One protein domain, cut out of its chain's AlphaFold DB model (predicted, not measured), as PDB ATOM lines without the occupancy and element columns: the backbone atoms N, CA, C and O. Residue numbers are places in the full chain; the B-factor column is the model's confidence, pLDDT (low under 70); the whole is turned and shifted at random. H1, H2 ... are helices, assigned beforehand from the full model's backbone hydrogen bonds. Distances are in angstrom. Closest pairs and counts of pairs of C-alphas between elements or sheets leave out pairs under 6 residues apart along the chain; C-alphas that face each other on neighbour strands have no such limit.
ATOM      1  N   ALA A   8      29.962  36.936 -37.467       95.88
ATOM      2  CA  ALA A   8      29.524  36.468 -38.778       95.88
ATOM      3  C   ALA A   8      28.425  35.400 -38.659       95.88
ATOM      4  O   ALA A   8      27.403  35.505 -39.343       95.88
ATOM      5  N   ASP A   9      28.582  34.439 -37.744       95.50
ATOM      6  CA  ASP A   9      27.577  33.399 -37.487       95.50
ATOM      7  C   ASP A   9      26.270  34.007 -36.970       95.50
ATOM      8  O   ASP A   9      25.190  33.693 -37.477       95.50
ATOM      9  N   MET A  10      26.371  34.950 -36.023       95.69
ATOM     10  CA  MET A  10      25.217  35.689 -35.508       95.69
ATOM     11  C   MET A  10      24.468  36.412 -36.629       95.69
ATOM     12  O   MET A  10      23.245  36.313 -36.728       95.69
ATOM     13  N   ARG A  11      25.191  37.127 -37.502       95.38
ATOM     14  CA  ARG A  11      24.597  37.870 -38.626       95.38
ATOM     15  C   ARG A  11      23.965  36.941 -39.654       95.38
ATOM     16  O   ARG A  11      22.881  37.256 -40.142       95.38
ATOM     17  N   SER A  12      24.611  35.817 -39.957       96.50
ATOM     18  CA  SER A  12      24.086  34.798 -40.871       96.50
ATOM     19  C   SER A  12      22.746  34.260 -40.372       96.50
ATOM     20  O   SER A  12      21.753  34.303 -41.097       96.50
ATOM     21  N   PHE A  13      22.670  33.878 -39.093       95.19
ATOM     22  CA  PHE A  13      21.417  33.445 -38.476       95.19
ATOM     23  C   PHE A  13      20.366  34.562 -38.434       95.19
ATOM     24  O   PHE A  13      19.222  34.355 -38.839       95.19
ATOM     25  N   ARG A  14      20.744  35.759 -37.966       94.62
ATOM     26  CA  ARG A  14      19.826  36.896 -37.794       94.62
ATOM     27  C   ARG A  14      19.155  37.302 -39.106       94.62
ATOM     28  O   ARG A  14      17.982  37.670 -39.119       94.62
ATOM     29  N   ASN A  15      19.899  37.266 -40.205       94.81
ATOM     30  CA  ASN A  15      19.429  37.769 -41.491       94.81
ATOM     31  C   ASN A  15      18.733  36.699 -42.348       94.81
ATOM     32  O   ASN A  15      18.264  37.025 -43.438       94.81
ATOM     33  N   ALA A  16      18.637  35.452 -41.877       93.75
ATOM     34  CA  ALA A  16      18.133  34.337 -42.668       93.75
ATOM     35  C   ALA A  16      17.020  33.530 -41.978       93.75
ATOM     36  O   ALA A  16      16.770  33.613 -40.772       93.75
ATOM     37  N   GLY A  17      16.341  32.722 -42.796       94.12
ATOM     38  CA  GLY A  17      15.437  31.663 -42.358       94.12
ATOM     39  C   GLY A  17      14.309  32.115 -41.428       94.12
ATOM     40  O   GLY A  17      13.701  33.178 -41.584       94.12
ATOM     41  N   ILE A  18      14.012  31.254 -40.455       94.06
ATOM     42  CA  ILE A  18      12.884  31.420 -39.534       94.06
ATOM     43  C   ILE A  18      13.051  32.617 -38.596       94.06
ATOM     44  O   ILE A  18      12.053  33.242 -38.238       94.06
ATOM     45  N   HIS A  19      14.286  32.980 -38.234       93.94
ATOM     46  CA  HIS A  19      14.524  34.126 -37.365       93.94
ATOM     47  C   HIS A  19      14.150  35.427 -38.076       93.94
ATOM     48  O   HIS A  19      13.360  36.203 -37.542       93.94
ATOM     49  N   ALA A  20      14.622  35.632 -39.310       95.06
ATOM     50  CA  ALA A  20      14.256  36.807 -40.100       95.06
ATOM     51  C   ALA A  20      12.736  36.892 -40.339       95.06
ATOM     52  O   ALA A  20      12.150  37.972 -40.243       95.06
ATOM     53  N   ALA A  21      12.077  35.757 -40.603       96.00
ATOM     54  CA  ALA A  21      10.624  35.705 -40.760       96.00
ATOM     55  C   ALA A  21       9.873  36.077 -39.466       96.00
ATOM     56  O   ALA A  21       8.879  36.803 -39.526       96.00
ATOM     57  N   ALA A  22      10.349  35.623 -38.303       95.44
ATOM     58  CA  ALA A  22       9.774  35.967 -37.005       95.44
ATOM     59  C   ALA A  22      10.019  37.439 -36.630       95.44
ATOM     60  O   ALA A  22       9.094  38.120 -36.199       95.44
ATOM     61  N   MET A  23      11.228  37.965 -36.860       95.25
ATOM     62  CA  MET A  23      11.590  39.350 -36.525       95.25
ATOM     63  C   MET A  23      10.783  40.398 -37.289       95.25
ATOM     64  O   MET A  23      10.578  41.493 -36.776       95.25
ATOM     65  N   ARG A  24      10.247  40.073 -38.470       94.38
ATOM     66  CA  ARG A  24       9.299  40.963 -39.166       94.38
ATOM     67  C   ARG A  24       8.000  41.174 -38.388       94.38
ATOM     68  O   ARG A  24       7.400  42.231 -38.514       94.38
ATOM     69  N   LYS A  25       7.584  40.188 -37.590       96.75
ATOM     70  CA  LYS A  25       6.353  40.239 -36.789       96.75
ATOM     71  C   LYS A  25       6.557  40.898 -35.427       96.75
ATOM     72  O   LYS A  25       5.581  41.282 -34.797       96.75
ATOM     73  N   LEU A  26       7.810  41.067 -34.992       96.44
ATOM     74  CA  LEU A  26       8.156  41.719 -33.725       96.44
ATOM     75  C   LEU A  26       7.517  43.106 -33.599       96.44
ATOM     76  O   LEU A  26       7.075  43.461 -32.514       96.44
ATOM     77  N   LEU A  27       7.435  43.854 -34.706       96.88
ATOM     78  CA  LEU A  27       6.853  45.196 -34.727       96.88
ATOM     79  C   LEU A  27       5.410  45.231 -34.210       96.88
ATOM     80  O   LEU A  27       5.035  46.211 -33.575       96.88
ATOM     81  N   ASP A  28       4.635  44.176 -34.467       97.12
ATOM     82  CA  ASP A  28       3.210  44.105 -34.131       97.12
ATOM     83  C   ASP A  28       2.929  43.188 -32.931       97.12
ATOM     84  O   ASP A  28       1.888  43.298 -32.293       97.12
ATOM     85  N   TRP A  29       3.835  42.253 -32.633       97.00
ATOM     86  CA  TRP A  29       3.672  41.290 -31.540       97.00
ATOM     87  C   TRP A  29       4.110  41.819 -30.181       97.00
ATOM     88  O   TRP A  29       3.618  41.334 -29.164       97.00
ATOM     89  N   CYS A  30       5.057  42.752 -30.159       97.19
ATOM     90  CA  CYS A  30       5.664  43.244 -28.932       97.19
ATOM     91  C   CYS A  30       5.328  44.721 -28.713       97.19
ATOM     92  O   CYS A  30       5.353  45.524 -29.644       97.19
ATOM     93  N   ASP A  31       5.077  45.073 -27.458       97.31
ATOM     94  CA  ASP A  31       5.009  46.443 -26.948       97.31
ATOM     95  C   ASP A  31       6.357  46.922 -26.377       97.31
ATOM     96  O   ASP A  31       6.607  48.124 -26.293       97.31
ATOM     97  N   GLU A  32       7.260  45.997 -26.046       96.88
ATOM     98  CA  GLU A  32       8.640  46.272 -25.638       96.88
ATOM     99  C   GLU A  32       9.615  45.268 -26.270       96.88
ATOM    100  O   GLU A  32       9.336  44.070 -26.356       96.88
ATOM    101  N   ALA A  33      10.788  45.734 -26.707       96.50
ATOM    102  CA  ALA A  33      11.854  44.858 -27.203       96.50
ATOM    103  C   ALA A  33      13.210  45.565 -27.184       96.50
ATOM    104  O   ALA A  33      13.408  46.529 -27.913       96.50
ATOM    105  N   SER A  34      14.189  45.045 -26.453       96.56
ATOM    106  CA  SER A  34      15.512  45.672 -26.325       96.56
ATOM    107  C   SER A  34      16.623  44.663 -26.557       96.56
ATOM    108  O   SER A  34      16.441  43.463 -26.352       96.56
ATOM    109  N   PHE A  35      17.788  45.139 -26.988       95.62
ATOM    110  CA  PHE A  35      18.957  44.290 -27.174       95.62
ATOM    111  C   PHE A  35      20.250  45.007 -26.791       95.62
ATOM    112  O   PHE A  35      20.388  46.222 -26.929       95.62
ATOM    113  N   ALA A  36      21.231  44.216 -26.371       95.31
ATOM    114  CA  ALA A  36      22.622  44.618 -26.268       95.31
ATOM    115  C   ALA A  36      23.479  43.581 -26.996       95.31
ATOM    116  O   ALA A  36      23.204  42.383 -26.932       95.31
ATOM    117  N   HIS A  37      24.501  44.056 -27.702       93.38
ATOM    118  CA  HIS A  37      25.480  43.226 -28.393       93.38
ATOM    119  C   HIS A  37      26.866  43.602 -27.881       93.38
ATOM    120  O   HIS A  37      27.202  44.785 -27.845       93.38
ATOM    121  N   TYR A  38      27.640  42.605 -27.468       90.19
ATOM    122  CA  TYR A  38      29.011  42.758 -27.001       90.19
ATOM    123  C   TYR A  38      29.810  41.516 -27.400       90.19
ATOM    124  O   TYR A  38      29.241  40.441 -27.594       90.19
ATOM    125  N   VAL A  39      31.120  41.693 -27.523       90.06
ATOM    126  CA  VAL A  39      32.090  40.613 -27.705       90.06
ATOM    127  C   VAL A  39      32.707  40.330 -26.336       90.06
ATOM    128  O   VAL A  39      33.012  41.275 -25.610       90.06
ATOM    129  N   SER A  40      32.814  39.057 -25.953       86.06
ATOM    130  CA  SER A  40      33.531  38.646 -24.738       86.06
ATOM    131  C   SER A  40      35.013  38.464 -25.063       86.06
ATOM    132  O   SER A  40      35.335  37.741 -26.004       86.06
ATOM    133  N   ASP A  41      35.900  39.079 -24.282       81.56
ATOM    134  CA  ASP A  41      37.357  38.991 -24.487       81.56
ATOM    135  C   ASP A  41      37.949  37.661 -23.986       81.56
ATOM    136  O   ASP A  41      38.959  37.184 -24.499       81.56
ATOM    137  N   ASP A  42      37.306  37.045 -22.993       84.50
ATOM    138  CA  ASP A  42      37.720  35.820 -22.294       84.50
ATOM    139  C   ASP A  42      36.938  34.569 -22.732       84.50
ATOM    140  O   ASP A  42      37.227  33.456 -22.293       84.50
ATOM    141  N   GLY A  43      35.949  34.736 -23.616       80.88
ATOM    142  CA  GLY A  43      35.042  33.667 -24.036       80.88
ATOM    143  C   GLY A  43      34.033  33.240 -22.963       80.88
ATOM    144  O   GLY A  43      33.297  32.273 -23.179       80.88
ATOM    145  N   GLU A  44      33.952  33.946 -21.833       86.19
ATOM    146  CA  GLU A  44      33.002  33.626 -20.775       86.19
ATOM    147  C   GLU A  44      31.611  34.206 -21.067       86.19
ATOM    148  O   GLU A  44      31.426  35.265 -21.684       86.19
ATOM    149  N   LEU A  45      30.586  33.481 -20.610       87.81
ATOM    150  CA  LEU A  45      29.213  33.973 -20.606       87.81
ATOM    151  C   LEU A  45      29.021  34.880 -19.387       87.81
ATOM    152  O   LEU A  45      29.393  34.483 -18.282       87.81
ATOM    153  N   PRO A  46      28.394  36.061 -19.523       89.19
ATOM    154  CA  PRO A  46      28.167  36.902 -18.362       89.19
ATOM    155  C   PRO A  46      27.173  36.253 -17.397       89.19
ATOM    156  O   PRO A  46      26.263  35.515 -17.792       89.19
ATOM    157  N   SER A  47      27.284  36.636 -16.127       89.62
ATOM    158  CA  SER A  47      26.223  36.400 -15.152       89.62
ATOM    159  C   SER A  47      24.916  37.083 -15.574       89.62
ATOM    160  O   SER A  47      24.898  38.006 -16.396       89.62
ATOM    161  N   ALA A  48      23.801  36.657 -14.975       87.44
ATOM    162  CA  ALA A  48      22.495  37.262 -15.218       87.44
ATOM    163  C   ALA A  48      22.490  38.774 -14.924       87.44
ATOM    164  O   ALA A  48      22.008  39.549 -15.749       87.44
ATOM    165  N   ASP A  49      23.081  39.196 -13.802       91.06
ATOM    166  CA  ASP A  49      23.216  40.610 -13.441       91.06
ATOM    167  C   ASP A  49      24.038  41.378 -14.473       91.06
ATOM    168  O   ASP A  49      23.631  42.436 -14.950       91.06
ATOM    169  N   ALA A  50      25.179  40.826 -14.886       91.75
ATOM    170  CA  ALA A  50      26.049  41.490 -15.841       91.75
ATOM    171  C   ALA A  50      25.416  41.556 -17.246       91.75
ATOM    172  O   ALA A  50      25.675  42.501 -17.993       91.75
ATOM    173  N   ALA A  51      24.574  40.590 -17.621       91.50
ATOM    174  CA  ALA A  51      23.771  40.651 -18.841       91.50
ATOM    175  C   ALA A  51      22.661  41.711 -18.742       91.50
ATOM    176  O   ALA A  51      22.442  42.459 -19.694       91.50
ATOM    177  N   TYR A  52      21.993  41.807 -17.591       92.88
ATOM    178  CA  TYR A  52      20.950  42.799 -17.336       92.88
ATOM    179  C   TYR A  52      21.489  44.231 -17.366       92.88
ATOM    180  O   TYR A  52      20.927  45.081 -18.051       92.88
ATOM    181  N   GLN A  53      22.623  44.485 -16.709       92.94
ATOM    182  CA  GLN A  53      23.274  45.799 -16.727       92.94
ATOM    183  C   GLN A  53      23.677  46.211 -18.148       92.94
ATOM    184  O   GLN A  53      23.415  47.335 -18.577       92.94
ATOM    185  N   ARG A  54      24.244  45.277 -18.924       93.62
ATOM    186  CA  ARG A  54      24.563  45.519 -20.337       93.62
ATOM    187  C   ARG A  54      23.317  45.816 -21.170       93.62
ATOM    188  O   ARG A  54      23.370  46.689 -22.027       93.62
ATOM    189  N   LEU A  55      22.203  45.123 -20.921       94.88
ATOM    190  CA  LEU A  55      20.931  45.405 -21.589       94.88
ATOM    191  C   LEU A  55      20.382  46.786 -21.216       94.88
ATOM    192  O   LEU A  55      19.853  47.467 -22.088       94.88
ATOM    193  N   GLY A  56      20.559  47.223 -19.966       94.94
ATOM    194  CA  GLY A  56      20.187  48.566 -19.510       94.94
ATOM    195  C   GLY A  56      20.917  49.682 -20.264       94.94
ATOM    196  O   GLY A  56      20.311  50.700 -20.578       94.94
ATOM    197  N   ALA A  57      22.180  49.453 -20.634       94.00
ATOM    198  CA  ALA A  57      22.957  50.325 -21.523       94.00
ATOM    199  C   ALA A  57      22.750  50.026 -23.026       94.00
ATOM    200  O   ALA A  57      23.450  50.573 -23.882       94.00
ATOM    201  N   GLY A  58      21.834  49.112 -23.354       94.81
ATOM    202  CA  GLY A  58      21.553  48.648 -24.704       94.81
ATOM    203  C   GLY A  58      20.660  49.595 -25.502       94.81
ATOM    204  O   GLY A  58      20.548  50.789 -25.232       94.81
ATOM    205  N   LYS A  59      20.024  49.046 -26.538       96.12
ATOM    206  CA  LYS A  59      19.138  49.786 -27.440       96.12
ATOM    207  C   LYS A  59      17.743  49.188 -27.435       96.12
ATOM    208  O   LYS A  59      17.582  47.967 -27.492       96.12
ATOM    209  N   THR A  60      16.744  50.059 -27.459       97.25
ATOM    210  CA  THR A  60      15.371  49.683 -27.769       97.25
ATOM    211  C   THR A  60      15.237  49.401 -29.268       97.25
ATOM    212  O   THR A  60      15.808  50.081 -30.125       97.25
ATOM    213  N   SER A  61      14.495  48.353 -29.598       96.50
ATOM    214  CA  SER A  61      14.070  48.039 -30.959       96.50
ATOM    215  C   SER A  61      12.855  48.877 -31.325       96.50
ATOM    216  O   SER A  61      12.089  49.315 -30.466       96.50
ATOM    217  N   LYS A  62      12.636  49.068 -32.623       96.25
ATOM    218  CA  LYS A  62      11.374  49.630 -33.098       96.25
ATOM    219  C   LYS A  62      10.242  48.637 -32.815       96.25
ATOM    220  O   LYS A  62      10.414  47.447 -33.058       96.25
ATOM    221  N   VAL A  63       9.106  49.152 -32.362       97.75
ATOM    222  CA  VAL A  63       7.816  48.457 -32.231       97.75
ATOM    223  C   VAL A  63       6.700  49.432 -32.621       97.75
ATOM    224  O   VAL A  63       6.907  50.647 -32.554       97.75
ATOM    225  N   ASN A  64       5.545  48.931 -33.059       98.06
ATOM    226  CA  ASN A  64       4.425  49.767 -33.513       98.06
ATOM    227  C   ASN A  64       3.486  50.185 -32.372       98.06
ATOM    228  O   ASN A  64       2.802  51.200 -32.491       98.06
ATOM    229  N   HIS A  65       3.482  49.447 -31.260       97.31
ATOM    230  CA  HIS A  65       2.613  49.698 -30.107       97.31
ATOM    231  C   HIS A  65       3.427  49.804 -28.808       97.31
ATOM    232  O   HIS A  65       3.257  48.969 -27.925       97.31
ATOM    233  N   PRO A  66       4.351  50.780 -28.690       98.00
ATOM    234  CA  PRO A  66       5.283  50.826 -27.572       98.00
ATOM    235  C   PRO A  66       4.569  51.049 -26.237       98.00
ATOM    236  O   PRO A  66       3.685  51.905 -26.133       98.00
ATOM    237  N   SER A  67       5.016  50.356 -25.190       97.19
ATOM    238  CA  SER A  67       4.651  50.721 -23.821       97.19
ATOM    239  C   SER A  67       5.163  52.134 -23.478       97.19
ATOM    240  O   SER A  67       6.112  52.623 -24.107       97.19
ATOM    241  N   PRO A  68       4.627  52.801 -22.437       97.25
ATOM    242  CA  PRO A  68       5.170  54.081 -21.981       97.25
ATOM    243  C   PRO A  68       6.655  54.012 -21.588       97.25
ATOM    244  O   PRO A  68       7.395  54.970 -21.801       97.25
ATOM    245  N   ALA A  69       7.106  52.881 -21.031       95.81
ATOM    246  CA  ALA A  69       8.504  52.682 -20.655       95.81
ATOM    247  C   ALA A  69       9.410  52.617 -21.891       95.81
ATOM    248  O   ALA A  69      10.434  53.300 -21.952       95.81
ATOM    249  N   HIS A  70       8.994  51.846 -22.895       97.25
ATOM    250  CA  HIS A  70       9.731  51.675 -24.143       97.25
ATOM    251  C   HIS A  70       9.746  52.957 -24.978       97.25
ATOM    252  O   HIS A  70      10.786  53.332 -25.523       97.25
ATOM    253  N   ALA A  71       8.624  53.684 -25.014       97.12
ATOM    254  CA  ALA A  71       8.525  55.002 -25.643       97.12
ATOM    255  C   ALA A  71       9.455  56.037 -24.984       97.12
ATOM    256  O   ALA A  71       9.984  56.910 -25.669       97.12
ATOM    257  N   ALA A  72       9.706  55.909 -23.677       96.19
ATOM    258  CA  ALA A  72      10.689  56.710 -22.947       96.19
ATOM    259  C   ALA A  72      12.143  56.219 -23.121       96.19
ATOM    260  O   ALA A  72      13.052  56.767 -22.500       96.19
ATOM    261  N   GLY A  73      12.380  55.189 -23.941       95.69
ATOM    262  CA  GLY A  73      13.712  54.654 -24.220       95.69
ATOM    263  C   GLY A  73      14.278  53.749 -23.125       95.69
ATOM    264  O   GLY A  73      15.479  53.483 -23.128       95.69
TER     265      GLY A  73
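This is residues 8 to 73 of the 93 residues of an uncharacterized protein of Acidobacteria bacterium (UniProt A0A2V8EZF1). A flat, loose frame of five short helices: H1 and H2 lie along one edge, H4 and H5 along the opposite edge, and the extended start of the unnamed stretch 30 to 47 runs between them. Its residues 39 to 45 stick out at one end. The 66 printed residues hold H1 to H5 in chain order and no named strand; the class is all helix, with 32 residues in named elements, under half. The radius of gyration of the C-alphas is 13.9 A, the spans 38 by 30 by 14 A.

H1, residues 8 to 15, begins at C-alpha 8 (29.524, 36.468, -38.778) and is 10.5 A long. H2 is residues 17 to 23, 10.4 A, and H3 residues 26 to 29. H4, residues 48 to 56, is 12.3 A. H5, residues 68 to 71, ends at C-alpha 71 (8.525, 55.002, -25.643).

H1 and H2 are close but not clearly touching; their closest C-alphas, Arg 14 and Ala 20, are 6.0 A apart. They run the same way at a steep tilt of 65 degrees. H2 and H3 meet only through their link. H4 is apart from H3 and H5. Residues 34 to 35 pair antiparallel with 59 to 60. Every O i to N i+4 pair is within hydrogen-bond range in H1, H2 and H4; H3 and H5 are too short for one.

The farthest C-alphas, Asp 42 and His 65, are 38.6 A apart. The printed part has no cut. The links H3 to H4 and H4 to H5 are long. No printed residue is under 70 in pLDDT.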